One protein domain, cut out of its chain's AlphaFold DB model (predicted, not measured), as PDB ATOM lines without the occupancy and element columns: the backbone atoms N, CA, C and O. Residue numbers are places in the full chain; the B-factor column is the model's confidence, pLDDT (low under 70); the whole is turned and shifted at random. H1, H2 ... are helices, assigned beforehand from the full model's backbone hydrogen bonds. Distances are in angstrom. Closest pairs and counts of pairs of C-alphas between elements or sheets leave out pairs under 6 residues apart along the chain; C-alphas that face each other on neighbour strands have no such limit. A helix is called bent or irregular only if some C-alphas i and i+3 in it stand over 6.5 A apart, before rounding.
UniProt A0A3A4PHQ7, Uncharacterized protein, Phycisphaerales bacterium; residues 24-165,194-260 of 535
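This is residues 24 to 165 and 194 to 260 of the 535 residues of an uncharacterized protein of Phycisphaerales bacterium (UniProt A0A3A4PHQ7). A long helical hairpin of H3 and H4 makes the length of the model, and short helices cluster at the end where H3 begins and H4 ends. H8, H9 and H10 pack on the hairpin there, H2 and H5 add to the cluster, H1 and H6 lie at its outside, and H7 sticks out as an arm. The printed part has 209 residues with ten named helices, H1 to H10 in order, and no named strand; the class is all helix. It is only just loose, close to compact, with a radius of gyration of the C-alphas of 20.4 A and spans of 65 by 52 by 35 A.

H1 is residues 27 to 36, beginning at C-alpha 27 (15.625, -22.422, 43.997), and H2 is residues 39 to 51. H3, residues 55 to 99, is 62.5 A long and ends at C-alpha 99 (2.174, 34.397, 56.344). H3 has a kink of 36 degrees near residue 63 and is irregular, but only just: C-alphas 60 and 63 are 7.0 A apart. H4, residues 105 to 140, is 51.3 A long. H5 is residues 143 to 150 and H6 residues 156 to 163. H7, residues 194 to 212, is 26.8 A long. H8 is residues 218 to 223, H9 residues 226 to 235, and H10 residues 242 to 253, ending at C-alpha 253 (13.300, -2.897, 59.930).

H2 is the hub, touching H1, H5, H6, H8 and H9. H2 and H1 only just touch, only at the corner, with 3 pairs of C-alphas within 8 A; the closest, Ala 33 and Ala 42, are 5.9 A apart. H2 touches H9 at a steep tilt of 51 degrees, the same way, closest at C-alphas 44 and 228, 5.0 A. H8 is about perpendicular to H2, at 76 degrees, and touches it, closest at C-alphas 44 and 222, 4.7 A. H3 and H4 are a hairpin at a shallow tilt of 14 degrees, opposite ways, closest at C-alphas 89 and 111, 4.7 A. H10 touches residues 65 to 76 of H3 alone, closest at C-alphas 69 and 247, 5.4 A. H7 touches no helix. Every O i to N i+4 pair is within hydrogen-bond range in H1, H2 and H4 to H10; in H3 35 of 41 are.

The two C-alphas farthest apart, those of Ala 24 and Val 101, are 65.4 A apart. Residues 166 to 193 are not printed, and C-alphas 165 and 194 are 36.8 A apart across the cut. Of the links printed whole, none is long. The mean pLDDT of the printed part is 87.9; residues 24 to 37, 156 to 157 and 159 to 165 are under 70.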
ATOM      1  N   ALA A  24      24.166 -22.775  40.311       53.47
ATOM      2  CA  ALA A  24      22.886 -22.099  40.134       53.47
ATOM      3  C   ALA A  24      22.238 -21.865  41.505       53.47
ATOM      4  O   ALA A  24      22.067 -22.816  42.277       53.47
ATOM      5  N   VAL A  25      22.004 -20.590  41.834       50.31
ATOM      6  CA  VAL A  25      21.536 -20.162  43.156       50.31
ATOM      7  C   VAL A  25      20.355 -21.051  43.561       50.31
ATOM      8  O   VAL A  25      19.458 -21.259  42.738       50.31
ATOM      9  N   PRO A  26      20.335 -21.620  44.784       56.66
ATOM     10  CA  PRO A  26      19.326 -22.601  45.155       56.66
ATOM     11  C   PRO A  26      17.908 -22.068  44.894       56.66
ATOM     12  O   PRO A  26      17.610 -20.949  45.321       56.66
ATOM     13  N   PRO A  27      17.000 -22.852  44.280       58.38
ATOM     14  CA  PRO A  27      15.625 -22.422  43.997       58.38
ATOM     15  C   PRO A  27      14.881 -21.859  45.217       58.38
ATOM     16  O   PRO A  27      14.018 -21.000  45.079       58.38
ATOM     17  N   ALA A  28      15.249 -22.294  46.426       60.72
ATOM     18  CA  ALA A  28      14.712 -21.780  47.683       60.72
ATOM     19  C   ALA A  28      15.038 -20.295  47.940       60.72
ATOM     20  O   ALA A  28      14.204 -19.581  48.489       60.72
ATOM     21  N   VAL A  29      16.217 -19.816  47.529       56.28
ATOM     22  CA  VAL A  29      16.618 -18.404  47.664       56.28
ATOM     23  C   VAL A  29      15.841 -17.539  46.669       56.28
ATOM     24  O   VAL A  29      15.341 -16.479  47.039       56.28
ATOM     25  N   VAL A  30      15.660 -18.031  45.438       55.12
ATOM     26  CA  VAL A  30      14.832 -17.385  44.402       55.12
ATOM     27  C   VAL A  30      13.378 -17.269  44.869       55.12
ATOM     28  O   VAL A  30      12.759 -16.213  44.778       55.12
ATOM     29  N   GLU A  31      12.840 -18.344  45.434       62.16
ATOM     30  CA  GLU A  31      11.484 -18.384  45.974       62.16
ATOM     31  C   GLU A  31      11.318 -17.466  47.201       62.16
ATOM     32  O   GLU A  31      10.276 -16.836  47.376       62.16
ATOM     33  N   GLN A  32      12.352 -17.322  48.033       61.44
ATOM     34  CA  GLN A  32      12.340 -16.394  49.163       61.44
ATOM     35  C   GLN A  32      12.368 -14.926  48.714       61.44
ATOM     36  O   GLN A  32      11.592 -14.135  49.245       61.44
ATOM     37  N   ALA A  33      13.182 -14.578  47.711       54.78
ATOM     38  CA  ALA A  33      13.198 -13.239  47.117       54.78
ATOM     39  C   ALA A  33      11.840 -12.868  46.490       54.78
ATOM     40  O   ALA A  33      11.372 -11.740  46.638       54.78
ATOM     41  N   ARG A  34      11.156 -13.837  45.864       60.38
ATOM     42  CA  ARG A  34       9.780 -13.658  45.366       60.38
ATOM     43  C   ARG A  34       8.786 -13.394  46.497       60.38
ATOM     44  O   ARG A  34       7.923 -12.534  46.373       60.38
ATOM     45  N   ARG A  35       8.916 -14.096  47.627       62.69
ATOM     46  CA  ARG A  35       7.981 -13.977  48.760       62.69
ATOM     47  C   ARG A  35       8.122 -12.683  49.549       62.69
ATOM     48  O   ARG A  35       7.115 -12.181  50.040       62.69
ATOM     49  N   THR A  36       9.331 -12.145  49.703       58.81
ATOM     50  CA  THR A  36       9.548 -10.957  50.548       58.81
ATOM     51  C   THR A  36       9.043  -9.665  49.916       58.81
ATOM     52  O   THR A  36       8.888  -8.683  50.637       58.81
ATOM     53  N   SER A  37       8.743  -9.649  48.608       58.88
ATOM     54  CA  SER A  37       8.354  -8.433  47.868       58.88
ATOM     55  C   SER A  37       9.325  -7.257  48.059       58.88
ATOM     56  O   SER A  37       8.953  -6.097  47.882       58.88
ATOM     57  N   ASP A  38      10.569  -7.559  48.432       79.12
ATOM     58  CA  ASP A  38      11.601  -6.573  48.707       79.12
ATOM     59  C   ASP A  38      12.346  -6.259  47.408       79.12
ATOM     60  O   ASP A  38      13.081  -7.091  46.868       79.12
ATOM     61  N   TRP A  39      12.114  -5.051  46.899       81.56
ATOM     62  CA  TRP A  39      12.705  -4.546  45.662       81.56
ATOM     63  C   TRP A  39      14.235  -4.614  45.668       81.56
ATOM     64  O   TRP A  39      14.841  -4.949  44.646       81.56
ATOM     65  N   ASP A  40      14.859  -4.333  46.811       85.81
ATOM     66  CA  ASP A  40      16.316  -4.300  46.914       85.81
ATOM     67  C   ASP A  40      16.883  -5.712  46.744       85.81
ATOM     68  O   ASP A  40      17.813  -5.922  45.968       85.81
ATOM     69  N   THR A  41      16.250  -6.707  47.373       87.31
ATOM     70  CA  THR A  41      16.610  -8.121  47.207       87.31
ATOM     71  C   THR A  41      16.402  -8.603  45.769       87.31
ATOM     72  O   THR A  41      17.279  -9.268  45.215       87.31
ATOM     73  N   ALA A  42      15.270  -8.264  45.144       85.06
ATOM     74  CA  ALA A  42      14.975  -8.689  43.776       85.06
ATOM     75  C   ALA A  42      15.952  -8.078  42.757       85.06
ATOM     76  O   ALA A  42      16.475  -8.789  41.903       85.06
ATOM     77  N   SER A  43      16.235  -6.776  42.866       87.94
ATOM     78  CA  SER A  43      17.150  -6.089  41.947       87.94
ATOM     79  C   SER A  43      18.615  -6.486  42.150       87.94
ATOM     80  O   SER A  43      19.360  -6.588  41.176       87.94
ATOM     81  N   ALA A  44      19.026  -6.770  43.392       91.88
ATOM     82  CA  ALA A  44      20.337  -7.336  43.693       91.88
ATOM     83  C   ALA A  44      20.527  -8.715  43.055       91.88
ATOM     84  O   ALA A  44      21.592  -9.013  42.512       91.88
ATOM     85  N   TRP A  45      19.494  -9.556  43.119       87.69
ATOM     86  CA  TRP A  45      19.522 -10.887  42.529       87.69
ATOM     87  C   TRP A  45      19.620 -10.842  41.000       87.69
ATOM     88  O   TRP A  45      20.498 -11.496  40.442       87.69
ATOM     89  N   ASP A  46      18.794 -10.022  40.345       87.69
ATOM     90  CA  ASP A  46      18.800  -9.830  38.885       87.69
ATOM     91  C   ASP A  46      20.184  -9.375  38.375       87.69
ATOM     92  O   ASP A  46      20.713  -9.892  37.385       87.69
ATOM     93  N   MET A  47      20.855  -8.496  39.130       93.12
ATOM     94  CA  MET A  47      22.211  -8.039  38.810       93.12
ATOM     95  C   MET A  47      23.241  -9.165  38.968       93.12
ATOM     96  O   MET A  47      24.098  -9.356  38.105       93.12
ATOM     97  N   LEU A  48      23.171  -9.934  40.060       92.25
ATOM     98  CA  LEU A  48      24.064 -11.073  40.298       92.25
ATOM     99  C   LEU A  48      23.918 -12.152  39.215       92.25
ATOM    100  O   LEU A  48      24.928 -12.708  38.775       92.25
ATOM    101  N   GLU A  49      22.686 -12.428  38.779       87.62
ATOM    102  CA  GLU A  49      22.407 -13.355  37.682       87.62
ATOM    103  C   GLU A  49      22.986 -12.824  36.370       87.62
ATOM    104  O   GLU A  49      23.744 -13.537  35.716       87.62
ATOM    105  N   THR A  50      22.728 -11.556  36.046       90.50
ATOM    106  CA  THR A  50      23.223 -10.909  34.822       90.50
ATOM    107  C   THR A  50      24.750 -10.948  34.722       90.50
ATOM    108  O   THR A  50      25.312 -11.190  33.651       90.50
ATOM    109  N   LEU A  51      25.448 -10.731  35.836       93.25
ATOM    110  CA  LEU A  51      26.908 -10.671  35.856       93.25
ATOM    111  C   LEU A  51      27.585 -12.048  35.805       93.25
ATOM    112  O   LEU A  51      28.775 -12.109  35.485       93.25
ATOM    113  N   HIS A  52      26.878 -13.137  36.134       92.19
ATOM    114  CA  HIS A  52      27.422 -14.501  36.202       92.19
ATOM    115  C   HIS A  52      28.793 -14.577  36.906       92.19
ATOM    116  O   HIS A  52      29.783 -15.057  36.345       92.19
ATOM    117  N   LEU A  53      28.880 -14.047  38.129       91.75
ATOM    118  CA  LEU A  53      30.140 -13.979  38.874       91.75
ATOM    119  C   LEU A  53      30.718 -15.377  39.142       91.75
ATOM    120  O   LEU A  53      30.009 -16.292  39.555       91.75
ATOM    121  N   SER A  54      32.030 -15.538  38.957       93.31
ATOM    122  CA  SER A  54      32.741 -16.743  39.410       93.31
ATOM    123  C   SER A  54      32.894 -16.763  40.937       93.31
ATOM    124  O   SER A  54      32.846 -15.715  41.582       93.31
ATOM    125  N   GLY A  55      33.147 -17.941  41.524       92.31
ATOM    126  CA  GLY A  55      33.360 -18.067  42.973       92.31
ATOM    127  C   GLY A  55      34.495 -17.170  43.481       92.31
ATOM    128  O   GLY A  55      34.310 -16.428  44.438       92.31
ATOM    129  N   ALA A  56      35.621 -17.129  42.761       95.19
ATOM    130  CA  ALA A  56      36.756 -16.269  43.099       95.19
ATOM    131  C   ALA A  56      36.421 -14.766  43.014       95.19
ATOM    132  O   ALA A  56      36.898 -13.974  43.825       95.19
ATOM    133  N   GLN A  57      35.594 -14.345  42.050       96.75
ATOM    134  CA  GLN A  57      35.126 -12.954  41.984       96.75
ATOM    135  C   GLN A  57      34.197 -12.627  43.153       96.75
ATOM    136  O   GLN A  57      34.356 -11.583  43.779       96.75
ATOM    137  N   ALA A  58      33.268 -13.529  43.473       96.31
ATOM    138  CA  ALA A  58      32.359 -13.374  44.600       96.31
ATOM    139  C   ALA A  58      33.117 -13.284  45.939       96.31
ATOM    140  O   ALA A  58      32.791 -12.434  46.763       96.31
ATOM    141  N   GLU A  59      34.168 -14.084  46.139       96.56
ATOM    142  CA  GLU A  59      35.039 -13.992  47.320       96.56
ATOM    143  C   GLU A  59      35.751 -12.637  47.400       96.56
ATOM    144  O   GLU A  59      35.767 -12.001  48.456       96.56
ATOM    145  N   ARG A  60      36.282 -12.150  46.271       97.81
ATOM    146  CA  ARG A  60      36.925 -10.829  46.187       97.81
ATOM    147  C   ARG A  60      35.951  -9.671  46.422       97.81
ATOM    148  O   ARG A  60      36.395  -8.608  46.841       97.81
ATOM    149  N   LEU A  61      34.649  -9.859  46.196       97.50
ATOM    150  CA  LEU A  61      33.627  -8.847  46.489       97.50
ATOM    151  C   LEU A  61      33.338  -8.688  47.986       97.50
ATOM    152  O   LEU A  61      32.921  -7.605  48.396       97.50
ATOM    153  N   LEU A  62      33.543  -9.724  48.809       98.25
ATOM    154  CA  LEU A  62      33.103  -9.725  50.212       98.25
ATOM    155  C   LEU A  62      33.588  -8.511  51.032       98.25
ATOM    156  O   LEU A  62      32.750  -7.907  51.708       98.25
ATOM    157  N   PRO A  63      34.867  -8.079  50.963       98.50
ATOM    158  CA  PRO A  63      35.329  -6.908  51.716       98.50
ATOM    159  C   PRO A  63      34.658  -5.601  51.268       98.50
ATOM    160  O   PRO A  63      34.400  -4.715  52.084       98.50
ATOM    161  N   HIS A  64      34.343  -5.482  49.977       98.25
ATOM    162  CA  HIS A  64      33.680  -4.310  49.402       98.25
ATOM    163  C   HIS A  64      32.202  -4.249  49.790       98.25
ATOM    164  O   HIS A  64      31.704  -3.187  50.158       98.25
ATOM    165  N   LEU A  65      31.529  -5.401  49.798       98.25
ATOM    166  CA  LEU A  65      30.163  -5.541  50.299       98.25
ATOM    167  C   LEU A  65      30.081  -5.212  51.794       98.25
ATOM    168  O   LEU A  65      29.163  -4.516  52.226       98.25
ATOM    169  N   GLU A  66      31.062  -5.650  52.588       98.50
ATOM    170  CA  GLU A  66      31.148  -5.290  54.005       98.50
ATOM    171  C   GLU A  66      31.326  -3.773  54.200       98.50
ATOM    172  O   GLU A  66      30.630  -3.174  55.026       98.50
ATOM    173  N   ARG A  67      32.215  -3.140  53.418       98.38
ATOM    174  CA  ARG A  67      32.422  -1.682  53.434       98.38
ATOM    175  C   ARG A  67      31.132  -0.934  53.076       98.38
ATOM    176  O   ARG A  67      30.751  -0.028  53.812       98.38
ATOM    177  N   ALA A  68      30.429  -1.350  52.023       98.06
ATOM    178  CA  ALA A  68      29.152  -0.754  51.623       98.06
ATOM    179  C   ALA A  68      28.060  -0.927  52.698       98.06
ATOM    180  O   ALA A  68      27.335   0.017  53.012       98.06
ATOM    181  N   CYS A  69      27.987  -2.096  53.346       98.50
ATOM    182  CA  CYS A  69      27.069  -2.335  54.465       98.50
ATOM    183  C   CYS A  69      27.347  -1.407  55.655       98.50
ATOM    184  O   CYS A  69      26.412  -0.927  56.300       98.50
ATOM    185  N   ARG A  70      28.624  -1.138  55.954       98.50
ATOM    186  CA  ARG A  70      29.019  -0.193  57.006       98.50
ATOM    187  C   ARG A  70      28.575   1.229  56.673       98.50
ATOM    188  O   ARG A  70      27.890   1.841  57.489       98.50
ATOM    189  N   LEU A  71      28.878   1.687  55.458       97.88
ATOM    190  CA  LEU A  71      28.458   2.993  54.948       97.88
ATOM    191  C   LEU A  71      26.935   3.167  55.027       97.88
ATOM    192  O   LEU A  71      26.450   4.195  55.494       97.88
ATOM    193  N   PHE A  72      26.171   2.136  54.654       97.50
ATOM    194  CA  PHE A  72      24.713   2.143  54.753       97.50
ATOM    195  C   PHE A  72      24.220   2.340  56.195       97.50
ATOM    196  O   PHE A  72      23.348   3.174  56.448       97.50
ATOM    197  N   VAL A  73      24.775   1.595  57.158       97.75
ATOM    198  CA  VAL A  73      24.390   1.702  58.577       97.75
ATOM    199  C   VAL A  73      24.728   3.083  59.140       97.75
ATOM    200  O   VAL A  73      23.904   3.684  59.835       97.75
ATOM    201  N   GLU A  74      25.914   3.602  58.826       96.75
ATOM    202  CA  GLU A  74      26.366   4.928  59.255       96.75
ATOM    203  C   GLU A  74      25.496   6.037  58.661       96.75
ATOM    204  O   GLU A  74      25.016   6.911  59.394       96.75
ATOM    205  N   HIS A  75      25.209   5.958  57.358       95.88
ATOM    206  CA  HIS A  75      24.316   6.890  56.684       95.88
ATOM    207  C   HIS A  75      22.912   6.848  57.285       95.88
ATOM    208  O   HIS A  75      22.376   7.900  57.625       95.88
ATOM    209  N   TYR A  76      22.330   5.662  57.487       96.12
ATOM    210  CA  TYR A  76      21.006   5.533  58.097       96.12
ATOM    211  C   TYR A  76      20.964   6.194  59.480       96.12
ATOM    212  O   TYR A  76      20.087   7.011  59.757       96.12
ATOM    213  N   ALA A  77      21.947   5.912  60.341       94.81
ATOM    214  CA  ALA A  77      22.022   6.505  61.674       94.81
ATOM    215  C   ALA A  77      22.162   8.039  61.633       94.81
ATOM    216  O   ALA A  77      21.537   8.742  62.434       94.81
ATOM    217  N   ALA A  78      22.960   8.573  60.704       94.25
ATOM    218  CA  ALA A  78      23.122  10.011  60.518       94.25
ATOM    219  C   ALA A  78      21.867  10.675  59.927       94.25
ATOM    220  O   ALA A  78      21.490  11.769  60.348       94.25
ATOM    221  N   SER A  79      21.216  10.039  58.955       94.62
ATOM    222  CA  SER A  79      19.998  10.528  58.299       94.62
ATOM    223  C   SER A  79      18.814  10.561  59.259       94.62
ATOM    224  O   SER A  79      18.126  11.575  59.323       94.62
ATOM    225  N   SER A  80      18.636   9.536  60.097       93.75
ATOM    226  CA  SER A  80      17.567   9.489  61.105       93.75
ATOM    227  C   SER A  80      17.577  10.687  62.064       93.75
ATOM    228  O   SER A  80      16.523  11.209  62.411       93.75
ATOM    229  N   ARG A  81      18.759  11.184  62.456       92.06
ATOM    230  CA  ARG A  81      18.870  12.404  63.280       92.06
ATOM    231  C   ARG A  81      18.515  13.666  62.487       92.06
ATOM    232  O   ARG A  81      17.721  14.488  62.938       92.06
ATOM    233  N   ARG A  82      19.065  13.788  61.277       95.00
ATOM    234  CA  ARG A  82      18.915  14.976  60.421       95.00
ATOM    235  C   ARG A  82      17.505  15.156  59.870       95.00
ATOM    236  O   ARG A  82      17.085  16.291  59.665       95.00
ATOM    237  N   LEU A  83      16.765  14.074  59.627       95.12
ATOM    238  CA  LEU A  83      15.389  14.139  59.124       95.12
ATOM    239  C   LEU A  83      14.460  14.849  60.109       95.12
ATOM    240  O   LEU A  83      13.705  15.734  59.702       95.12
ATOM    241  N   SER A  84      14.584  14.542  61.400       91.50
ATOM    242  CA  SER A  84      13.782  15.180  62.443       91.50
ATOM    243  C   SER A  84      14.079  16.683  62.546       91.50
ATOM    244  O   SER A  84      13.163  17.513  62.531       91.50
ATOM    245  N   GLU A  85      15.363  17.052  62.543       94.38
ATOM    246  CA  GLU A  85      15.817  18.449  62.533       94.38
ATOM    247  C   GLU A  85      15.346  19.197  61.278       94.38
ATOM    248  O   GLU A  85      14.818  20.309  61.364       94.38
ATOM    249  N   ALA A  86      15.476  18.573  60.104       95.75
ATOM    250  CA  ALA A  86      15.040  19.141  58.837       95.75
ATOM    251  C   ALA A  86      13.528  19.347  58.797       95.75
ATOM    252  O   ALA A  86      13.067  20.399  58.354       95.75
ATOM    253  N   ARG A  87      12.746  18.391  59.306       96.06
ATOM    254  CA  ARG A  87      11.292  18.517  59.415       96.06
ATOM    255  C   ARG A  87      10.911  19.711  60.285       96.06
ATOM    256  O   ARG A  87      10.068  20.509  59.870       96.06
ATOM    257  N   ALA A  88      11.534  19.867  61.453       96.12
ATOM    258  CA  ALA A  88      11.279  21.002  62.340       96.12
ATOM    259  C   ALA A  88      11.656  22.339  61.676       96.12
ATOM    260  O   ALA A  88      10.851  23.275  61.653       96.12
ATOM    261  N   ALA A  89      12.843  22.414  61.067       95.94
ATOM    262  CA  ALA A  89      13.330  23.623  60.412       95.94
ATOM    263  C   ALA A  89      12.461  24.023  59.205       95.94
ATOM    264  O   ALA A  89      12.088  25.187  59.062       95.94
ATOM    265  N   TYR A  90      12.075  23.062  58.363       95.81
ATOM    266  CA  TYR A  90      11.210  23.308  57.207       95.81
ATOM    267  C   TYR A  90       9.787  23.678  57.605       95.81
ATOM    268  O   TYR A  90       9.194  24.542  56.966       95.81
ATOM    269  N   THR A  91       9.252  23.086  58.674       96.44
ATOM    270  CA  THR A  91       7.934  23.460  59.213       96.44
ATOM    271  C   THR A  91       7.929  24.932  59.624       96.44
ATOM    272  O   THR A  91       7.094  25.699  59.145       96.44
ATOM    273  N   ALA A  92       8.919  25.363  60.414       95.50
ATOM    274  CA  ALA A  92       9.044  26.760  60.830       95.50
ATOM    275  C   ALA A  92       9.211  27.714  59.633       95.50
ATOM    276  O   ALA A  92       8.564  28.763  59.573       95.50
ATOM    277  N   TYR A  93      10.040  27.330  58.655       93.88
ATOM    278  CA  TYR A  93      10.263  28.115  57.440       93.88
ATOM    279  C   TYR A  93       8.985  28.266  56.608       93.88
ATOM    280  O   TYR A  93       8.603  29.375  56.227       93.88
ATOM    281  N   ARG A  94       8.275  27.158  56.375       93.81
ATOM    282  CA  ARG A  94       6.984  27.136  55.683       93.81
ATOM    283  C   ARG A  94       5.958  28.025  56.382       93.81
ATOM    284  O   ARG A  94       5.280  28.804  55.715       93.81
ATOM    285  N   ASP A  95       5.841  27.942  57.705       93.75
ATOM    286  CA  ASP A  95       4.833  28.698  58.460       93.75
ATOM    287  C   ASP A  95       5.063  30.216  58.381       93.75
ATOM    288  O   ASP A  95       4.113  31.004  58.421       93.75
ATOM    289  N   GLN A  96       6.315  30.659  58.232       92.75
ATOM    290  CA  GLN A  96       6.629  32.062  57.943       92.75
ATOM    291  C   GLN A  96       6.342  32.431  56.481       92.75
ATOM    292  O   GLN A  96       5.698  33.450  56.224       92.75
ATOM    293  N   LYS A  97       6.717  31.575  55.520       89.19
ATOM    294  CA  LYS A  97       6.410  31.772  54.091       89.19
ATOM    295  C   LYS A  97       4.916  31.905  53.821       89.19
ATOM    296  O   LYS A  97       4.513  32.795  53.075       89.19
ATOM    297  N   ARG A  98       4.099  31.069  54.463       90.31
ATOM    298  CA  ARG A  98       2.636  31.112  54.368       90.31
ATOM    299  C   ARG A  98       2.080  32.484  54.759       90.31
ATOM    300  O   ARG A  98       1.214  33.004  54.062       90.31
ATOM    301  N   ARG A  99       2.608  33.084  55.833       86.88
ATOM    302  CA  ARG A  99       2.174  34.397  56.344       86.88
ATOM    303  C   ARG A  99       2.575  35.569  55.446       86.88
ATOM    304  O   ARG A  99       1.909  36.600  55.488       86.88
ATOM    305  N   ASN A 100       3.620  35.406  54.633       83.94
ATOM    306  CA  ASN A 100       4.149  36.431  53.728       83.94
ATOM    307  C   ASN A 100       4.537  37.748  54.440       83.94
ATOM    308  O   ASN A 100       4.233  38.831  53.952       83.94
ATOM    309  N   VAL A 101       5.172  37.653  55.617       80.19
ATOM    310  CA  VAL A 101       5.556  38.802  56.475       80.19
ATOM    311  C   VAL A 101       7.078  38.954  56.632       80.19
ATOM    312  O   VAL A 101       7.558  39.493  57.621       80.19
ATOM    313  N   GLY A 102       7.849  38.450  55.665       81.44
ATOM    314  CA  GLY A 102       9.295  38.268  55.815       81.44
ATOM    315  C   GLY A 102       9.643  36.992  56.590       81.44
ATOM    316  O   GLY A 102       8.777  36.342  57.177       81.44
ATOM    317  N   ILE A 103      10.914  36.596  56.525       84.94
ATOM    318  CA  ILE A 103      11.428  35.391  57.186       84.94
ATOM    319  C   ILE A 103      12.465  35.830  58.204       84.94
ATOM    320  O   ILE A 103      13.379  36.584  57.866       84.94
ATOM    321  N   ASP A 104      12.317  35.338  59.426       89.62
ATOM    322  CA  ASP A 104      13.310  35.473  60.479       89.62
ATOM    323  C   ASP A 104      14.645  34.870  59.991       89.62
ATOM    324  O   ASP A 104      14.670  33.690  59.606       89.62
ATOM    325  N   PRO A 105      15.754  35.637  60.003       88.00
ATOM    326  CA  PRO A 105      17.064  35.145  59.588       88.00
ATOM    327  C   PRO A 105      17.470  33.829  60.265       88.00
ATOM    328  O   PRO A 105      18.007  32.951  59.595       88.00
ATOM    329  N   ALA A 106      17.143  33.634  61.547       91.50
ATOM    330  CA  ALA A 106      17.469  32.414  62.284       91.50
ATOM    331  C   ALA A 106      16.628  31.204  61.835       91.50
ATOM    332  O   ALA A 106      17.057  30.051  61.941       91.50
ATOM    333  N   VAL A 107      15.410  31.422  61.331       91.94
ATOM    334  CA  VAL A 107      14.595  30.352  60.728       91.94
ATOM    335  C   VAL A 107      15.127  29.988  59.345       91.94
ATOM    336  O   VAL A 107      15.258  28.804  59.032       91.94
ATOM    337  N   GLU A 108      15.476  30.985  58.531       88.75
ATOM    338  CA  GLU A 108      16.077  30.777  57.212       88.75
ATOM    339  C   GLU A 108      17.435  30.070  57.292       88.75
ATOM    340  O   GLU A 108      17.687  29.141  56.520       88.75
ATOM    341  N   GLU A 109      18.287  30.467  58.236       87.69
ATOM    342  CA  GLU A 109      19.595  29.858  58.465       87.69
ATOM    343  C   GLU A 109      19.467  28.392  58.878       87.69
ATOM    344  O   GLU A 109      20.053  27.532  58.222       87.69
ATOM    345  N   ARG A 110      18.638  28.077  59.883       92.50
ATOM    346  CA  ARG A 110      18.423  26.689  60.331       92.50
ATOM    347  C   ARG A 110      17.909  25.793  59.213       92.50
ATOM    348  O   ARG A 110      18.395  24.680  59.029       92.50
ATOM    349  N   ALA A 111      16.939  26.276  58.446       92.25
ATOM    350  CA  ALA A 111      16.364  25.505  57.358       92.25
ATOM    351  C   ALA A 111      17.349  25.342  56.183       92.25
ATOM    352  O   ALA A 111      17.454  24.256  55.611       92.25
ATOM    353  N   SER A 112      18.162  26.362  55.893       86.75
ATOM    354  CA  SER A 112      19.261  26.264  54.922       86.75
ATOM    355  C   SER A 112      20.346  25.281  55.371       86.75
ATOM    356  O   SER A 112      20.809  24.475  54.564       86.75
ATOM    357  N   ALA A 113      20.728  25.313  56.650       88.81
ATOM    358  CA  ALA A 113      21.708  24.403  57.231       88.81
ATOM    359  C   ALA A 113      21.217  22.952  57.163       88.81
ATOM    360  O   ALA A 113      21.939  22.089  56.670       88.81
ATOM    361  N   ALA A 114      19.961  22.694  57.539       92.19
ATOM    362  CA  ALA A 114      19.356  21.369  57.427       92.19
ATOM    363  C   ALA A 114      19.269  20.881  55.968       92.19
ATOM    364  O   ALA A 114      19.495  19.703  55.679       92.19
ATOM    365  N   HIS A 115      18.975  21.776  55.020       91.19
ATOM    366  CA  HIS A 115      18.979  21.444  53.596       91.19
ATOM    367  C   HIS A 115      20.371  21.050  53.097       91.19
ATOM    368  O   HIS A 115      20.524  20.015  52.445       91.19
ATOM    369  N   LEU A 116      21.379  21.863  53.422       87.12
ATOM    370  CA  LEU A 116      22.761  21.630  53.024       87.12
ATOM    371  C   LEU A 116      23.319  20.356  53.664       87.12
ATOM    372  O   LEU A 116      23.935  19.560  52.965       87.12
ATOM    373  N   ALA A 117      23.058  20.134  54.953       88.69
ATOM    374  CA  ALA A 117      23.503  18.947  55.675       88.69
ATOM    375  C   ALA A 117      22.935  17.657  55.071       88.69
ATOM    376  O   ALA A 117      23.665  16.679  54.941       88.69
ATOM    377  N   ASN A 118      21.657  17.648  54.671       88.62
ATOM    378  CA  ASN A 118      21.065  16.508  53.964       88.62
ATOM    379  C   ASN A 118      21.765  16.272  52.622       88.62
ATOM    380  O   ASN A 118      22.314  15.199  52.403       88.62
ATOM    381  N   LYS A 119      21.857  17.320  51.794       86.94
ATOM    382  CA  LYS A 119      22.481  17.245  50.469       86.94
ATOM    383  C   LYS A 119      23.944  16.790  50.514       86.94
ATOM    384  O   LYS A 119      24.367  16.037  49.647       86.94
ATOM    385  N   LEU A 120      24.728  17.274  51.479       85.69
ATOM    386  CA  LEU A 120      26.149  16.937  51.585       85.69
ATOM    387  C   LEU A 120      26.375  15.475  51.960       85.69
ATOM    388  O   LEU A 120      27.304  14.877  51.431       85.69
ATOM    389  N   ALA A 121      25.545  14.893  52.828       87.31
ATOM    390  CA  ALA A 121      25.738  13.487  53.169       87.31
ATOM    391  C   ALA A 121      25.323  12.545  52.041       87.31
ATOM    392  O   ALA A 121      25.949  11.504  51.900       87.31
ATOM    393  N   ASP A 122      24.307  12.903  51.249       86.88
ATOM    394  CA  ASP A 122      23.945  12.115  50.066       86.88
ATOM    395  C   ASP A 122      25.131  12.101  49.086       86.88
ATOM    396  O   ASP A 122      25.611  11.041  48.705       86.88
ATOM    397  N   VAL A 123      25.717  13.276  48.814       84.81
ATOM    398  CA  VAL A 123      26.925  13.406  47.974       84.81
ATOM    399  C   VAL A 123      28.120  12.633  48.541       84.81
ATOM    400  O   VAL A 123      28.905  12.085  47.772       84.81
ATOM    401  N   GLN A 124      28.294  12.604  49.865       88.06
ATOM    402  CA  GLN A 124      29.381  11.853  50.491       88.06
ATOM    403  C   GLN A 124      29.197  10.341  50.308       88.06
ATOM    404  O   GLN A 124      30.148   9.664  49.927       88.06
ATOM    405  N   VAL A 125      27.990   9.819  50.546       91.75
ATOM    406  CA  VAL A 125      27.696   8.394  50.341       91.75
ATOM    407  C   VAL A 125      27.872   8.007  48.881       91.75
ATOM    408  O   VAL A 125      28.513   6.997  48.608       91.75
ATOM    409  N   ASP A 126      27.373   8.825  47.954       90.06
ATOM    410  CA  ASP A 126      27.534   8.581  46.522       90.06
ATOM    411  C   ASP A 126      29.018   8.522  46.130       90.06
ATOM    412  O   ASP A 126      29.434   7.608  45.422       90.06
ATOM    413  N   ALA A 127      29.843   9.441  46.645       86.88
ATOM    414  CA  ALA A 127      31.282   9.451  46.385       86.88
ATOM    415  C   ALA A 127      31.992   8.193  46.916       86.88
ATOM    416  O   ALA A 127      32.846   7.634  46.229       86.88
ATOM    417  N   GLU A 128      31.639   7.729  48.117       93.25
ATOM    418  CA  GLU A 128      32.214   6.506  48.687       93.25
ATOM    419  C   GLU A 128      31.739   5.245  47.948       93.25
ATOM    420  O   GLU A 128      32.529   4.325  47.731       93.25
ATOM    421  N   LEU A 129      30.477   5.197  47.507       94.50
ATOM    422  CA  LEU A 129      29.963   4.095  46.691       94.50
ATOM    423  C   LEU A 129      30.635   4.037  45.317       94.50
ATOM    424  O   LEU A 129      30.987   2.945  44.879       94.50
ATOM    425  N   LEU A 130      30.868   5.185  44.677       90.88
ATOM    426  CA  LEU A 130      31.607   5.277  43.417       90.88
ATOM    427  C   LEU A 130      33.048   4.786  43.548       90.88
ATOM    428  O   LEU A 130      33.557   4.118  42.653       90.88
ATOM    429  N   GLU A 131      33.712   5.085  44.666       93.06
ATOM    430  CA  GLU A 131      35.054   4.566  44.939       93.06
ATOM    431  C   GLU A 131      35.040   3.030  45.017       93.06
ATOM    432  O   GLU A 131      35.864   2.363  44.389       93.06
ATOM    433  N   ILE A 132      34.076   2.456  45.747       96.81
ATOM    434  CA  ILE A 132      33.925   1.000  45.872       96.81
ATOM    435  C   ILE A 132      33.597   0.371  44.511       96.81
ATOM    436  O   ILE A 132      34.209  -0.626  44.127       96.81
ATOM    437  N   GLU A 133      32.652   0.952  43.776       95.75
ATOM    438  CA  GLU A 133      32.252   0.516  42.439       95.75
ATOM    439  C   GLU A 133      33.424   0.558  41.455       95.75
ATOM    440  O   GLU A 133      33.655  -0.420  40.745       95.75
ATOM    441  N   GLY A 134      34.226   1.625  41.473       90.88
ATOM    442  CA  GLY A 134      35.422   1.752  40.646       90.88
ATOM    443  C   GLY A 134      36.425   0.619  40.877       90.88
ATOM    444  O   GLY A 134      36.957   0.071  39.910       90.88
ATOM    445  N   VAL A 135      36.650   0.208  42.130       95.25
ATOM    446  CA  VAL A 135      37.514  -0.947  42.446       95.25
ATOM    447  C   VAL A 135      36.910  -2.246  41.911       95.25
ATOM    448  O   VAL A 135      37.605  -3.049  41.290       95.25
ATOM    449  N   ILE A 136      35.603  -2.452  42.084       96.62
ATOM    450  CA  ILE A 136      34.923  -3.660  41.598       96.62
ATOM    451  C   ILE A 136      35.015  -3.770  40.074       96.62
ATOM    452  O   ILE A 136      35.405  -4.819  39.552       96.62
ATOM    453  N   LEU A 137      34.684  -2.693  39.361       93.56
ATOM    454  CA  LEU A 137      34.688  -2.660  37.902       93.56
ATOM    455  C   LEU A 137      36.096  -2.883  37.340       93.56
ATOM    456  O   LEU A 137      36.260  -3.625  36.368       93.56
ATOM    457  N   ASN A 138      37.116  -2.267  37.935       93.56
ATOM    458  CA  ASN A 138      38.477  -2.325  37.403       93.56
ATOM    459  C   ASN A 138      39.218  -3.607  37.785       93.56
ATOM    460  O   ASN A 138      39.872  -4.199  36.923       93.56
ATOM    461  N   ASP A 139      39.068  -4.066  39.029       96.94
ATOM    462  CA  ASP A 139      39.930  -5.111  39.577       96.94
ATOM    463  C   ASP A 139      39.253  -6.481  39.617       96.94
ATOM    464  O   ASP A 139      39.939  -7.509  39.569       96.94
ATOM    465  N   ILE A 140      37.924  -6.532  39.745       96.88
ATOM    466  CA  ILE A 140      37.176  -7.783  39.945       96.88
ATOM    467  C   ILE A 140      36.458  -8.202  38.665       96.88
ATOM    468  O   ILE A 140      36.489  -9.383  38.302       96.88
ATOM    469  N   PHE A 141      35.806  -7.267  37.977       97.12
ATOM    470  CA  PHE A 141      34.995  -7.582  36.806       97.12
ATOM    471  C   PHE A 141      35.838  -7.758  35.548       97.12
ATOM    472  O   PHE A 141      36.800  -7.041  35.276       97.12
ATOM    473  N   THR A 142      35.432  -8.726  34.729       97.00
ATOM    474  CA  THR A 142      35.937  -8.850  33.361       97.00
ATOM    475  C   THR A 142      35.401  -7.710  32.495       97.00
ATOM    476  O   THR A 142      34.376  -7.103  32.804       97.00
ATOM    477  N   ARG A 143      36.037  -7.464  31.343       95.06
ATOM    478  CA  ARG A 143      35.553  -6.475  30.368       95.06
ATOM    479  C   ARG A 143      34.076  -6.681  30.002       95.06
ATOM    480  O   ARG A 143      33.321  -5.720  30.013       95.06
ATOM    481  N   ARG A 144      33.662  -7.926  29.740       95.12
ATOM    482  CA  ARG A 144      32.268  -8.254  29.406       95.12
ATOM    483  C   ARG A 144      31.305  -7.923  30.549       95.12
ATOM    484  O   ARG A 144      30.212  -7.441  30.298       95.12
ATOM    485  N   GLN A 145      31.694  -8.182  31.797       95.88
ATOM    486  CA  GLN A 145      30.868  -7.853  32.965       95.88
ATOM    487  C   GLN A 145      30.743  -6.343  33.177       95.88
ATOM    488  O   GLN A 145      29.676  -5.895  33.577       95.88
ATOM    489  N   ARG A 146      31.788  -5.562  32.870       94.00
ATOM    490  CA  ARG A 146      31.686  -4.094  32.839       94.00
ATOM    491  C   ARG A 146      30.680  -3.626  31.791       94.00
ATOM    492  O   ARG A 146      29.760  -2.906  32.136       94.00
ATOM    493  N   GLU A 147      30.783  -4.127  30.559       89.00
ATOM    494  CA  GLU A 147      29.837  -3.792  29.479       89.00
ATOM    495  C   GLU A 147      28.383  -4.159  29.851       89.00
ATOM    496  O   GLU A 147      27.458  -3.406  29.556       89.00
ATOM    497  N   LEU A 148      28.178  -5.289  30.542       91.31
ATOM    498  CA  LEU A 148      26.865  -5.676  31.075       91.31
ATOM    499  C   LEU A 148      26.386  -4.744  32.193       91.31
ATOM    500  O   LEU A 148      25.212  -4.395  32.208       91.31
ATOM    501  N   ALA A 149      27.269  -4.350  33.113       91.69
ATOM    502  CA  ALA A 149      26.943  -3.434  34.199       91.69
ATOM    503  C   ALA A 149      26.598  -2.025  33.690       91.69
ATOM    504  O   ALA A 149      25.625  -1.439  34.156       91.69
ATOM    505  N   ASP A 150      27.349  -1.512  32.715       85.94
ATOM    506  CA  ASP A 150      27.130  -0.188  32.124       85.94
ATOM    507  C   ASP A 150      25.785  -0.122  31.380       85.94
ATOM    508  O   ASP A 150      25.085   0.887  31.432       85.94
ATOM    509  N   GLY A 151      25.390  -1.220  30.722       86.44
ATOM    510  CA  GLY A 151      24.096  -1.357  30.047       86.44
ATOM    511  C   GLY A 151      22.952  -1.858  30.936       86.44
ATOM    512  O   GLY A 151      21.858  -2.115  30.424       86.44
ATOM    513  N   TYR A 152      23.185  -2.056  32.237       88.94
ATOM    514  CA  TYR A 152      22.203  -2.681  33.116       88.94
ATOM    515  C   TYR A 152      21.070  -1.720  33.480       88.94
ATOM    516  O   TYR A 152      21.265  -0.671  34.101       88.94
ATOM    517  N   HIS A 153      19.847  -2.138  33.164       82.31
ATOM    518  CA  HIS A 153      18.622  -1.466  33.564       82.31
ATOM    519  C   HIS A 153      17.629  -2.498  34.084       82.31
ATOM    520  O   HIS A 153      17.242  -3.412  33.359       82.31
ATOM    521  N   VAL A 154      17.167  -2.320  35.323       77.88
ATOM    522  CA  VAL A 154      16.121  -3.182  35.876       77.88
ATOM    523  C   VAL A 154      14.783  -2.808  35.247       77.88
ATOM    524  O   VAL A 154      14.267  -1.710  35.487       77.88
ATOM    525  N   ASP A 155      14.162  -3.726  34.503       77.00
ATOM    526  CA  ASP A 155      12.751  -3.579  34.142       77.00
ATOM    527  C   ASP A 155      11.902  -3.807  35.396       77.00
ATOM    528  O   ASP A 155      11.474  -4.916  35.717       77.00
ATOM    529  N   ARG A 156      11.656  -2.721  36.132       69.50
ATOM    530  CA  ARG A 156      10.884  -2.746  37.376       69.50
ATOM    531  C   ARG A 156       9.494  -3.348  37.195       69.50
ATOM    532  O   ARG A 156       8.990  -3.961  38.130       69.50
ATOM    533  N   ALA A 157       8.859  -3.160  36.040       67.75
ATOM    534  CA  ALA A 157       7.525  -3.696  35.799       67.75
ATOM    535  C   ALA A 157       7.582  -5.211  35.580       67.75
ATOM    536  O   ALA A 157       6.801  -5.932  36.199       67.75
ATOM    537  N   ALA A 158       8.527  -5.683  34.764       70.94
ATOM    538  CA  ALA A 158       8.748  -7.110  34.559       70.94
ATOM    539  C   ALA A 158       9.185  -7.806  35.853       70.94
ATOM    540  O   ALA A 158       8.633  -8.850  36.196       70.94
ATOM    541  N   LEU A 159      10.100  -7.199  36.615       68.19
ATOM    542  CA  LEU A 159      10.591  -7.762  37.870       68.19
ATOM    543  C   LEU A 159       9.472  -7.854  38.914       68.19
ATOM    544  O   LEU A 159       9.267  -8.915  39.493       68.19
ATOM    545  N   MET A 160       8.682  -6.790  39.100       67.00
ATOM    546  CA  MET A 160       7.541  -6.809  40.030       67.00
ATOM    547  C   MET A 160       6.442  -7.787  39.593       67.00
ATOM    548  O   MET A 160       5.827  -8.446  40.433       67.00
ATOM    549  N   ALA A 161       6.199  -7.918  38.284       68.88
ATOM    550  CA  ALA A 161       5.277  -8.918  37.753       68.88
ATOM    551  C   ALA A 161       5.780 -10.346  38.027       68.88
ATOM    552  O   ALA A 161       4.994 -11.208  38.414       68.88
ATOM    553  N   ALA A 162       7.088 -10.581  37.887       64.94
ATOM    554  CA  ALA A 162       7.717 -11.872  38.146       64.94
ATOM    555  C   ALA A 162       7.747 -12.245  39.639       64.94
ATOM    556  O   ALA A 162       7.678 -13.429  39.970       64.94
ATOM    557  N   THR A 163       7.818 -11.264  40.547       63.38
ATOM    558  CA  THR A 163       7.782 -11.507  42.001       63.38
ATOM    559  C   THR A 163       6.366 -11.572  42.577       63.38
ATOM    560  O   THR A 163       6.205 -11.875  43.754       63.38
ATOM    561  N   GLY A 164       5.323 -11.307  41.780       60.72
ATOM    562  CA  GLY A 164       3.938 -11.262  42.266       60.72
ATOM    563  C   GLY A 164       3.659 -10.092  43.220       60.72
ATOM    564  O   GLY A 164       2.613 -10.052  43.873       60.72
ATOM    565  N   SER A 165       4.575  -9.127  43.302       54.69
ATOM    566  CA  SER A 165       4.477  -7.970  44.186       54.69
ATOM    567  C   SER A 165       3.652  -6.875  43.512       54.69
ATOM    568  O   SER A 165       3.991  -6.383  42.435       54.69
ATOM    569  N   HIS A 194      12.455  15.630  15.813       79.12
ATOM    570  CA  HIS A 194      12.130  15.868  17.210       79.12
ATOM    571  C   HIS A 194      12.784  14.855  18.167       79.12
ATOM    572  O   HIS A 194      13.432  15.261  19.126       79.12
ATOM    573  N   GLU A 195      12.659  13.550  17.910       78.38
ATOM    574  CA  GLU A 195      13.250  12.505  18.762       78.38
ATOM    575  C   GLU A 195      14.778  12.558  18.784       78.38
ATOM    576  O   GLU A 195      15.370  12.350  19.842       78.38
ATOM    577  N   ARG A 196      15.413  12.889  17.651       83.56
ATOM    578  CA  ARG A 196      16.872  13.060  17.581       83.56
ATOM    579  C   ARG A 196      17.349  14.237  18.421       83.56
ATOM    580  O   ARG A 196      18.213  14.054  19.267       83.56
ATOM    581  N   LEU A 197      16.717  15.402  18.276       85.50
ATOM    582  CA  LEU A 197      17.051  16.581  19.081       85.50
ATOM    583  C   LEU A 197      16.851  16.324  20.585       85.50
ATOM    584  O   LEU A 197      17.655  16.745  21.411       85.50
ATOM    585  N   MET A 198      15.786  15.607  20.947       83.31
ATOM    586  CA  MET A 198      15.528  15.188  22.325       83.31
ATOM    587  C   MET A 198      16.611  14.251  22.868       83.31
ATOM    588  O   MET A 198      16.976  14.368  24.037       83.31
ATOM    589  N   ALA A 199      17.089  13.311  22.050       82.38
ATOM    590  CA  ALA A 199      18.165  12.401  22.422       82.38
ATOM    591  C   ALA A 199      19.491  13.154  22.606       82.38
ATOM    592  O   ALA A 199      20.120  12.984  23.641       82.38
ATOM    593  N   GLU A 200      19.842  14.051  21.679       84.50
ATOM    594  CA  GLU A 200      21.053  14.883  21.751       84.50
ATOM    595  C   GLU A 200      21.078  15.758  23.015       84.50
ATOM    596  O   GLU A 200      22.058  15.757  23.754       84.50
ATOM    597  N   ILE A 201      19.976  16.462  23.319       84.69
ATOM    598  CA  ILE A 201      19.894  17.304  24.525       84.69
ATOM    599  C   ILE A 201      19.998  16.452  25.799       84.69
ATOM    600  O   ILE A 201      20.613  16.885  26.772       84.69
ATOM    601  N   ARG A 202      19.391  15.256  25.821       83.31
ATOM    602  CA  ARG A 202      19.471  14.344  26.973       83.31
ATOM    603  C   ARG A 202      20.875  13.797  27.164       83.31
ATOM    604  O   ARG A 202      21.365  13.853  28.278       83.31
ATOM    605  N   GLU A 203      21.521  13.347  26.097       82.88
ATOM    606  CA  GLU A 203      22.900  12.863  26.138       82.88
ATOM    607  C   GLU A 203      23.850  13.951  26.657       82.88
ATOM    608  O   GLU A 203      24.677  13.691  27.528       82.88
ATOM    609  N   GLU A 204      23.680  15.196  26.202       84.75
ATOM    610  CA  GLU A 204      24.463  16.331  26.695       84.75
ATOM    611  C   GLU A 204      24.175  16.639  28.174       84.75
ATOM    612  O   GLU A 204      25.103  16.855  28.956       84.75
ATOM    613  N   LEU A 205      22.902  16.631  28.586       82.12
ATOM    614  CA  LEU A 205      22.511  16.804  29.989       82.12
ATOM    615  C   LEU A 205      23.081  15.705  30.884       82.12
ATOM    616  O   LEU A 205      23.590  16.011  31.960       82.12
ATOM    617  N   ASP A 206      23.005  14.454  30.444       78.69
ATOM    618  CA  ASP A 206      23.499  13.292  31.172       78.69
ATOM    619  C   ASP A 206      25.023  13.363  31.302       78.69
ATOM    620  O   ASP A 206      25.542  13.211  32.404       78.69
ATOM    621  N   ALA A 207      25.740  13.730  30.234       78.88
ATOM    622  CA  ALA A 207      27.184  13.951  30.279       78.88
ATOM    623  C   ALA A 207      27.577  15.078  31.251       78.88
ATOM    624  O   ALA A 207      28.553  14.952  31.999       78.88
ATOM    625  N   ILE A 208      26.819  16.182  31.283       77.06
ATOM    626  CA  ILE A 208      27.068  17.257  32.249       77.06
ATOM    627  C   ILE A 208      26.757  16.783  33.669       77.06
ATOM    628  O   ILE A 208      27.552  17.032  34.572       77.06
ATOM    629  N   HIS A 209      25.629  16.114  33.899       77.00
ATOM    630  CA  HIS A 209      25.276  15.615  35.225       77.00
ATOM    631  C   HIS A 209      26.309  14.620  35.743       77.00
ATOM    632  O   HIS A 209      26.769  14.797  36.868       77.00
ATOM    633  N   GLU A 210      26.738  13.673  34.913       78.38
ATOM    634  CA  GLU A 210      27.775  12.698  35.240       78.38
ATOM    635  C   GLU A 210      29.103  13.383  35.594       78.38
ATOM    636  O   GLU A 210      29.749  13.044  36.583       78.38
ATOM    637  N   PHE A 211      29.479  14.440  34.869       78.38
ATOM    638  CA  PHE A 211      30.659  15.237  35.204       78.38
ATOM    639  C   PHE A 211      30.512  16.015  36.528       78.38
ATOM    640  O   PHE A 211      31.442  16.095  37.337       78.38
ATOM    641  N   GLN A 212      29.356  16.644  36.757       75.12
ATOM    642  CA  GLN A 212      29.129  17.526  37.908       75.12
ATOM    643  C   GLN A 212      28.896  16.755  39.212       75.12
ATOM    644  O   GLN A 212      29.309  17.191  40.297       75.12
ATOM    645  N   ARG A 213      28.171  15.645  39.106       73.38
ATOM    646  CA  ARG A 213      27.731  14.762  40.181       73.38
ATOM    647  C   ARG A 213      27.699  13.347  39.609       73.38
ATOM    648  O   ARG A 213      26.609  12.900  39.251       73.38
ATOM    649  N   PRO A 214      28.859  12.674  39.522       74.88
ATOM    650  CA  PRO A 214      28.868  11.277  39.124       74.88
ATOM    651  C   PRO A 214      27.881  10.553  40.033       74.88
ATOM    652  O   PRO A 214      27.885  10.756  41.254       74.88
ATOM    653  N   THR A 215      26.952   9.833  39.419       81.06
ATOM    654  CA  THR A 215      25.948   9.083  40.169       81.06
ATOM    655  C   THR A 215      26.417   7.647  40.288       81.06
ATOM    656  O   THR A 215      26.964   7.122  39.319       81.06
ATOM    657  N   PRO A 216      26.213   6.989  41.440       88.25
ATOM    658  CA  PRO A 216      26.572   5.588  41.563       88.25
ATOM    659  C   PRO A 216      25.891   4.765  40.459       88.25
ATOM    660  O   PRO A 216      24.680   4.883  40.229       88.25
ATOM    661  N   GLY A 217      26.680   3.947  39.765       89.56
ATOM    662  CA  GLY A 217      26.248   3.152  38.626       89.56
ATOM    663  C   GLY A 217      25.334   1.994  39.026       89.56
ATOM    664  O   GLY A 217      24.781   1.916  40.130       89.56
ATOM    665  N   ALA A 218      25.094   1.073  38.093       93.06
ATOM    666  CA  ALA A 218      24.267  -0.102  38.364       93.06
ATOM    667  C   ALA A 218      24.874  -1.014  39.444       93.06
ATOM    668  O   ALA A 218      24.138  -1.585  40.253       93.06
ATOM    669  N   VAL A 219      26.206  -1.130  39.495       95.44
ATOM    670  CA  VAL A 219      26.890  -1.951  40.501       95.44
ATOM    671  C   VAL A 219      26.672  -1.354  41.881       95.44
ATOM    672  O   VAL A 219      26.245  -2.066  42.788       95.44
ATOM    673  N   ALA A 220      26.862  -0.050  42.051       94.19
ATOM    674  CA  ALA A 220      26.603   0.572  43.340       94.19
ATOM    675  C   ALA A 220      25.126   0.490  43.765       94.19
ATOM    676  O   ALA A 220      24.832   0.171  44.916       94.19
ATOM    677  N   ARG A 221      24.186   0.720  42.842       92.75
ATOM    678  CA  ARG A 221      22.748   0.730  43.161       92.75
ATOM    679  C   ARG A 221      22.162  -0.647  43.463       92.75
ATOM    680  O   ARG A 221      21.242  -0.733  44.270       92.75
ATOM    681  N   HIS A 222      22.662  -1.703  42.822       94.50
ATOM    682  CA  HIS A 222      22.052  -3.036  42.908       94.50
ATOM    683  C   HIS A 222      22.953  -4.069  43.584       94.50
ATOM    684  O   HIS A 222      22.461  -4.883  44.363       94.50
ATOM    685  N   LEU A 223      24.268  -4.020  43.353       96.25
ATOM    686  CA  LEU A 223      25.218  -4.983  43.915       96.25
ATOM    687  C   LEU A 223      25.810  -4.539  45.262       96.25
ATOM    688  O   LEU A 223      26.143  -5.395  46.071       96.25
ATOM    689  N   LEU A 224      25.919  -3.237  45.547       97.19
ATOM    690  CA  LEU A 224      26.440  -2.727  46.829       97.19
ATOM    691  C   LEU A 224      25.358  -2.512  47.900       97.19
ATOM    692  O   LEU A 224      25.517  -1.705  48.816       97.19
ATOM    693  N   THR A 225      24.256  -3.258  47.817       96.62
ATOM    694  CA  THR A 225      23.166  -3.204  48.798       96.62
ATOM    695  C   THR A 225      23.372  -4.223  49.928       96.62
ATOM    696  O   THR A 225      24.017  -5.260  49.728       96.62
ATOM    697  N   PRO A 226      22.784  -4.005  51.122       97.50
ATOM    698  CA  PRO A 226      22.782  -5.019  52.178       97.50
ATOM    699  C   PRO A 226      22.186  -6.362  51.725       97.50
ATOM    700  O   PRO A 226      22.692  -7.419  52.107       97.50
ATOM    701  N   ALA A 227      21.170  -6.328  50.857       95.06
ATOM    702  CA  ALA A 227      20.531  -7.527  50.327       95.06
ATOM    703  C   ALA A 227      21.475  -8.324  49.414       95.06
ATOM    704  O   ALA A 227      21.623  -9.536  49.588       95.06
ATOM    705  N   ALA A 228      22.182  -7.646  48.504       95.44
ATOM    706  CA  ALA A 228      23.211  -8.266  47.675       95.44
ATOM    707  C   ALA A 228      24.314  -8.910  48.524       95.44
ATOM    708  O   ALA A 228      24.712 -10.046  48.263       95.44
ATOM    709  N   ALA A 229      24.757  -8.231  49.589       97.44
ATOM    710  CA  ALA A 229      25.743  -8.786  50.506       97.44
ATOM    711  C   ALA A 229      25.253 -10.109  51.117       97.44
ATOM    712  O   ALA A 229      25.957 -11.115  51.049       97.44
ATOM    713  N   ILE A 230      24.026 -10.147  51.645       96.12
ATOM    714  CA  ILE A 230      23.432 -11.375  52.191       96.12
ATOM    715  C   ILE A 230      23.447 -12.518  51.169       96.12
ATOM    716  O   ILE A 230      23.906 -13.611  51.509       96.12
ATOM    717  N   LEU A 231      23.015 -12.250  49.932       93.75
ATOM    718  CA  LEU A 231      22.971 -13.243  48.854       93.75
ATOM    719  C   LEU A 231      24.360 -13.803  48.520       93.75
ATOM    720  O   LEU A 231      24.512 -15.018  48.387       93.75
ATOM    721  N   VAL A 232      25.384 -12.951  48.422       94.88
ATOM    722  CA  VAL A 232      26.753 -13.383  48.095       94.88
ATOM    723  C   VAL A 232      27.362 -14.215  49.229       94.88
ATOM    724  O   VAL A 232      27.902 -15.291  48.967       94.88
ATOM    725  N   PHE A 233      27.223 -13.782  50.491       96.56
ATOM    726  CA  PHE A 233      27.719 -14.546  51.645       96.56
ATOM    727  C   PHE A 233      27.039 -15.925  51.759       96.56
ATOM    728  O   PHE A 233      27.721 -16.921  52.009       96.56
ATOM    729  N   ASP A 234      25.720 -16.003  51.538       94.06
ATOM    730  CA  ASP A 234      24.980 -17.275  51.558       94.06
ATOM    731  C   ASP A 234      25.395 -18.209  50.421       94.06
ATOM    732  O   ASP A 234      25.599 -19.406  50.635       94.06
ATOM    733  N   THR A 235      25.563 -17.657  49.219       89.44
ATOM    734  CA  THR A 235      25.941 -18.423  48.025       89.44
ATOM    735  C   THR A 235      27.318 -19.066  48.185       89.44
ATOM    736  O   THR A 235      27.502 -20.238  47.857       89.44
ATOM    737  N   LEU A 236      28.267 -18.332  48.764       92.69
ATOM    738  CA  LEU A 236      29.607 -18.827  49.081       92.69
ATOM    739  C   LEU A 236      29.657 -19.701  50.344       92.69
ATOM    740  O   LEU A 236      30.703 -20.266  50.657       92.69
ATOM    741  N   ARG A 237      28.542 -19.820  51.079       95.50
ATOM    742  CA  ARG A 237      28.447 -20.547  52.357       95.50
ATOM    743  C   ARG A 237      29.478 -20.079  53.390       95.50
ATOM    744  O   ARG A 237      29.948 -20.868  54.211       95.50
ATOM    745  N   VAL A 238      29.814 -18.791  53.369       96.06
ATOM    746  CA  VAL A 238      30.726 -18.169  54.333       96.06
ATOM    747  C   VAL A 238      29.952 -17.471  55.447       96.06
ATOM    748  O   VAL A 238      28.834 -16.986  55.268       96.06
ATOM    749  N   ARG A 239      30.552 -17.403  56.639       97.69
ATOM    750  CA  ARG A 239      29.927 -16.740  57.788       97.69
ATOM    751  C   ARG A 239      29.775 -15.240  57.518       97.69
ATOM    752  O   ARG A 239      30.764 -14.546  57.313       97.69
ATOM    753  N   LYS A 240      28.543 -14.740  57.621       97.94
ATOM    754  CA  LYS A 240      28.219 -13.310  57.519       97.94
ATOM    755  C   LYS A 240      28.835 -12.515  58.682       97.94
ATOM    756  O   LYS A 240      28.564 -12.851  59.843       97.94
ATOM    757  N   PRO A 241      29.605 -11.447  58.412       98.44
ATOM    758  CA  PRO A 241      30.052 -10.510  59.431       98.44
ATOM    759  C   PRO A 241      28.865  -9.849  60.151       98.44
ATOM    760  O   PRO A 241      27.829  -9.598  59.522       98.44
ATOM    761  N   PRO A 242      28.996  -9.488  61.444       98.38
ATOM    762  CA  PRO A 242      27.929  -8.814  62.189       98.38
ATOM    763  C   PRO A 242      27.419  -7.533  61.520       98.38
ATOM    764  O   PRO A 242      26.229  -7.226  61.606       98.38
ATOM    765  N   ILE A 243      28.298  -6.797  60.828       98.44
ATOM    766  CA  ILE A 243      27.929  -5.560  60.135       98.44
ATOM    767  C   ILE A 243      27.001  -5.811  58.939       98.44
ATOM    768  O   ILE A 243      26.054  -5.055  58.761       98.44
ATOM    769  N   VAL A 244      27.182  -6.907  58.193       98.31
ATOM    770  CA  VAL A 244      26.308  -7.282  57.065       98.31
ATOM    771  C   VAL A 244      24.910  -7.644  57.569       98.31
ATOM    772  O   VAL A 244      23.906  -7.148  57.061       98.31
ATOM    773  N   VAL A 245      24.832  -8.444  58.639       97.88
ATOM    774  CA  VAL A 245      23.552  -8.795  59.280       97.88
ATOM    775  C   VAL A 245      22.860  -7.549  59.843       97.88
ATOM    776  O   VAL A 245      21.647  -7.387  59.706       97.88
ATOM    777  N   THR A 246      23.631  -6.646  60.454       97.94
ATOM    778  CA  THR A 246      23.113  -5.378  60.981       97.94
ATOM    779  C   THR A 246      22.580  -4.489  59.866       97.94
ATOM    780  O   THR A 246      21.478  -3.967  60.008       97.94
ATOM    781  N   ALA A 247      23.309  -4.355  58.757       97.88
ATOM    782  CA  ALA A 247      22.888  -3.564  57.608       97.88
ATOM    783  C   ALA A 247      21.582  -4.089  57.009       97.88
ATOM    784  O   ALA A 247      20.661  -3.301  56.805       97.88
ATOM    785  N   GLN A 248      21.442  -5.409  56.839       96.19
ATOM    786  CA  GLN A 248      20.191  -5.999  56.350       96.19
ATOM    787  C   GLN A 248      19.018  -5.725  57.298       96.19
ATOM    788  O   GLN A 248      17.922  -5.375  56.858       96.19
ATOM    789  N   ARG A 249      19.234  -5.854  58.612       96.50
ATOM    790  CA  ARG A 249      18.208  -5.527  59.613       96.50
ATOM    791  C   ARG A 249      17.824  -4.047  59.566       96.50
ATOM    792  O   ARG A 249      16.646  -3.733  59.653       96.50
ATOM    793  N   VAL A 250      18.794  -3.144  59.420       96.56
ATOM    794  CA  VAL A 250      18.529  -1.701  59.310       96.56
ATOM    795  C   VAL A 250      17.783  -1.370  58.016       96.56
ATOM    796  O   VAL A 250      16.856  -0.566  58.048       96.56
ATOM    797  N   ALA A 251      18.126  -2.015  56.901       93.94
ATOM    798  CA  ALA A 251      17.439  -1.819  55.629       93.94
ATOM    799  C   ALA A 251      15.962  -2.226  55.712       93.94
ATOM    800  O   ALA A 251      15.091  -1.473  55.289       93.94
ATOM    801  N   THR A 252      15.688  -3.374  56.332       92.25
ATOM    802  CA  THR A 252      14.344  -3.968  56.385       92.25
ATOM    803  C   THR A 252      13.474  -3.445  57.529       92.25
ATOM    804  O   THR A 252      12.281  -3.230  57.343       92.25
ATOM    805  N   ALA A 253      14.046  -3.230  58.714       94.31
ATOM    806  CA  ALA A 253      13.300  -2.897  59.930       94.31
ATOM    807  C   ALA A 253      13.739  -1.577  60.586       94.31
ATOM    808  O   ALA A 253      13.028  -1.046  61.441       94.31
ATOM    809  N   GLY A 254      14.876  -1.009  60.179       96.00
ATOM    810  CA  GLY A 254      15.469   0.161  60.822       96.00
ATOM    811  C   GLY A 254      16.203  -0.199  62.113       96.00
ATOM    812  O   GLY A 254      16.659  -1.329  62.314       96.00
ATOM    813  N   THR A 255      16.354   0.780  63.002       96.19
ATOM    814  CA  THR A 255      16.917   0.565  64.343       96.19
ATOM    815  C   THR A 255      15.805   0.506  65.387       96.19
ATOM    816  O   THR A 255      14.664   0.881  65.130       96.19
ATOM    817  N   ARG A 256      16.137   0.052  66.602       95.38
ATOM    818  CA  ARG A 256      15.190   0.050  67.727       95.38
ATOM    819  C   ARG A 256      14.652   1.453  68.024       95.38
ATOM    820  O   ARG A 256      13.460   1.608  68.259       95.38
ATOM    821  N   ASP A 257      15.532   2.450  68.005       94.88
ATOM    822  CA  ASP A 257      15.185   3.837  68.339       94.88
ATOM    823  C   ASP A 257      14.558   4.581  67.153       94.88
ATOM    824  O   ASP A 257      13.905   5.613  67.319       94.88
ATOM    825  N   TYR A 258      14.759   4.057  65.944       95.88
ATOM    826  CA  TYR A 258      14.290   4.664  64.713       95.88
ATOM    827  C   TYR A 258      13.874   3.584  63.701       95.88
ATOM    828  O   TYR A 258      14.676   3.184  62.853       95.88
ATOM    829  N   PRO A 259      12.632   3.071  63.811       97.00
ATOM    830  CA  PRO A 259      12.114   2.039  62.917       97.00
ATOM    831  C   PRO A 259      12.040   2.501  61.459       97.00
ATOM    832  O   PRO A 259      11.871   3.693  61.180       97.00
ATOM    833  N   ARG A 260      12.092   1.549  60.521       93.69
ATOM    834  CA  ARG A 260      12.055   1.828  59.075       93.69
ATOM    835  C   ARG A 260      10.817   2.620  58.653       93.69
ATOM    836  O   ARG A 260      10.962   3.618  57.959       93.69
TER     837      ARG A 260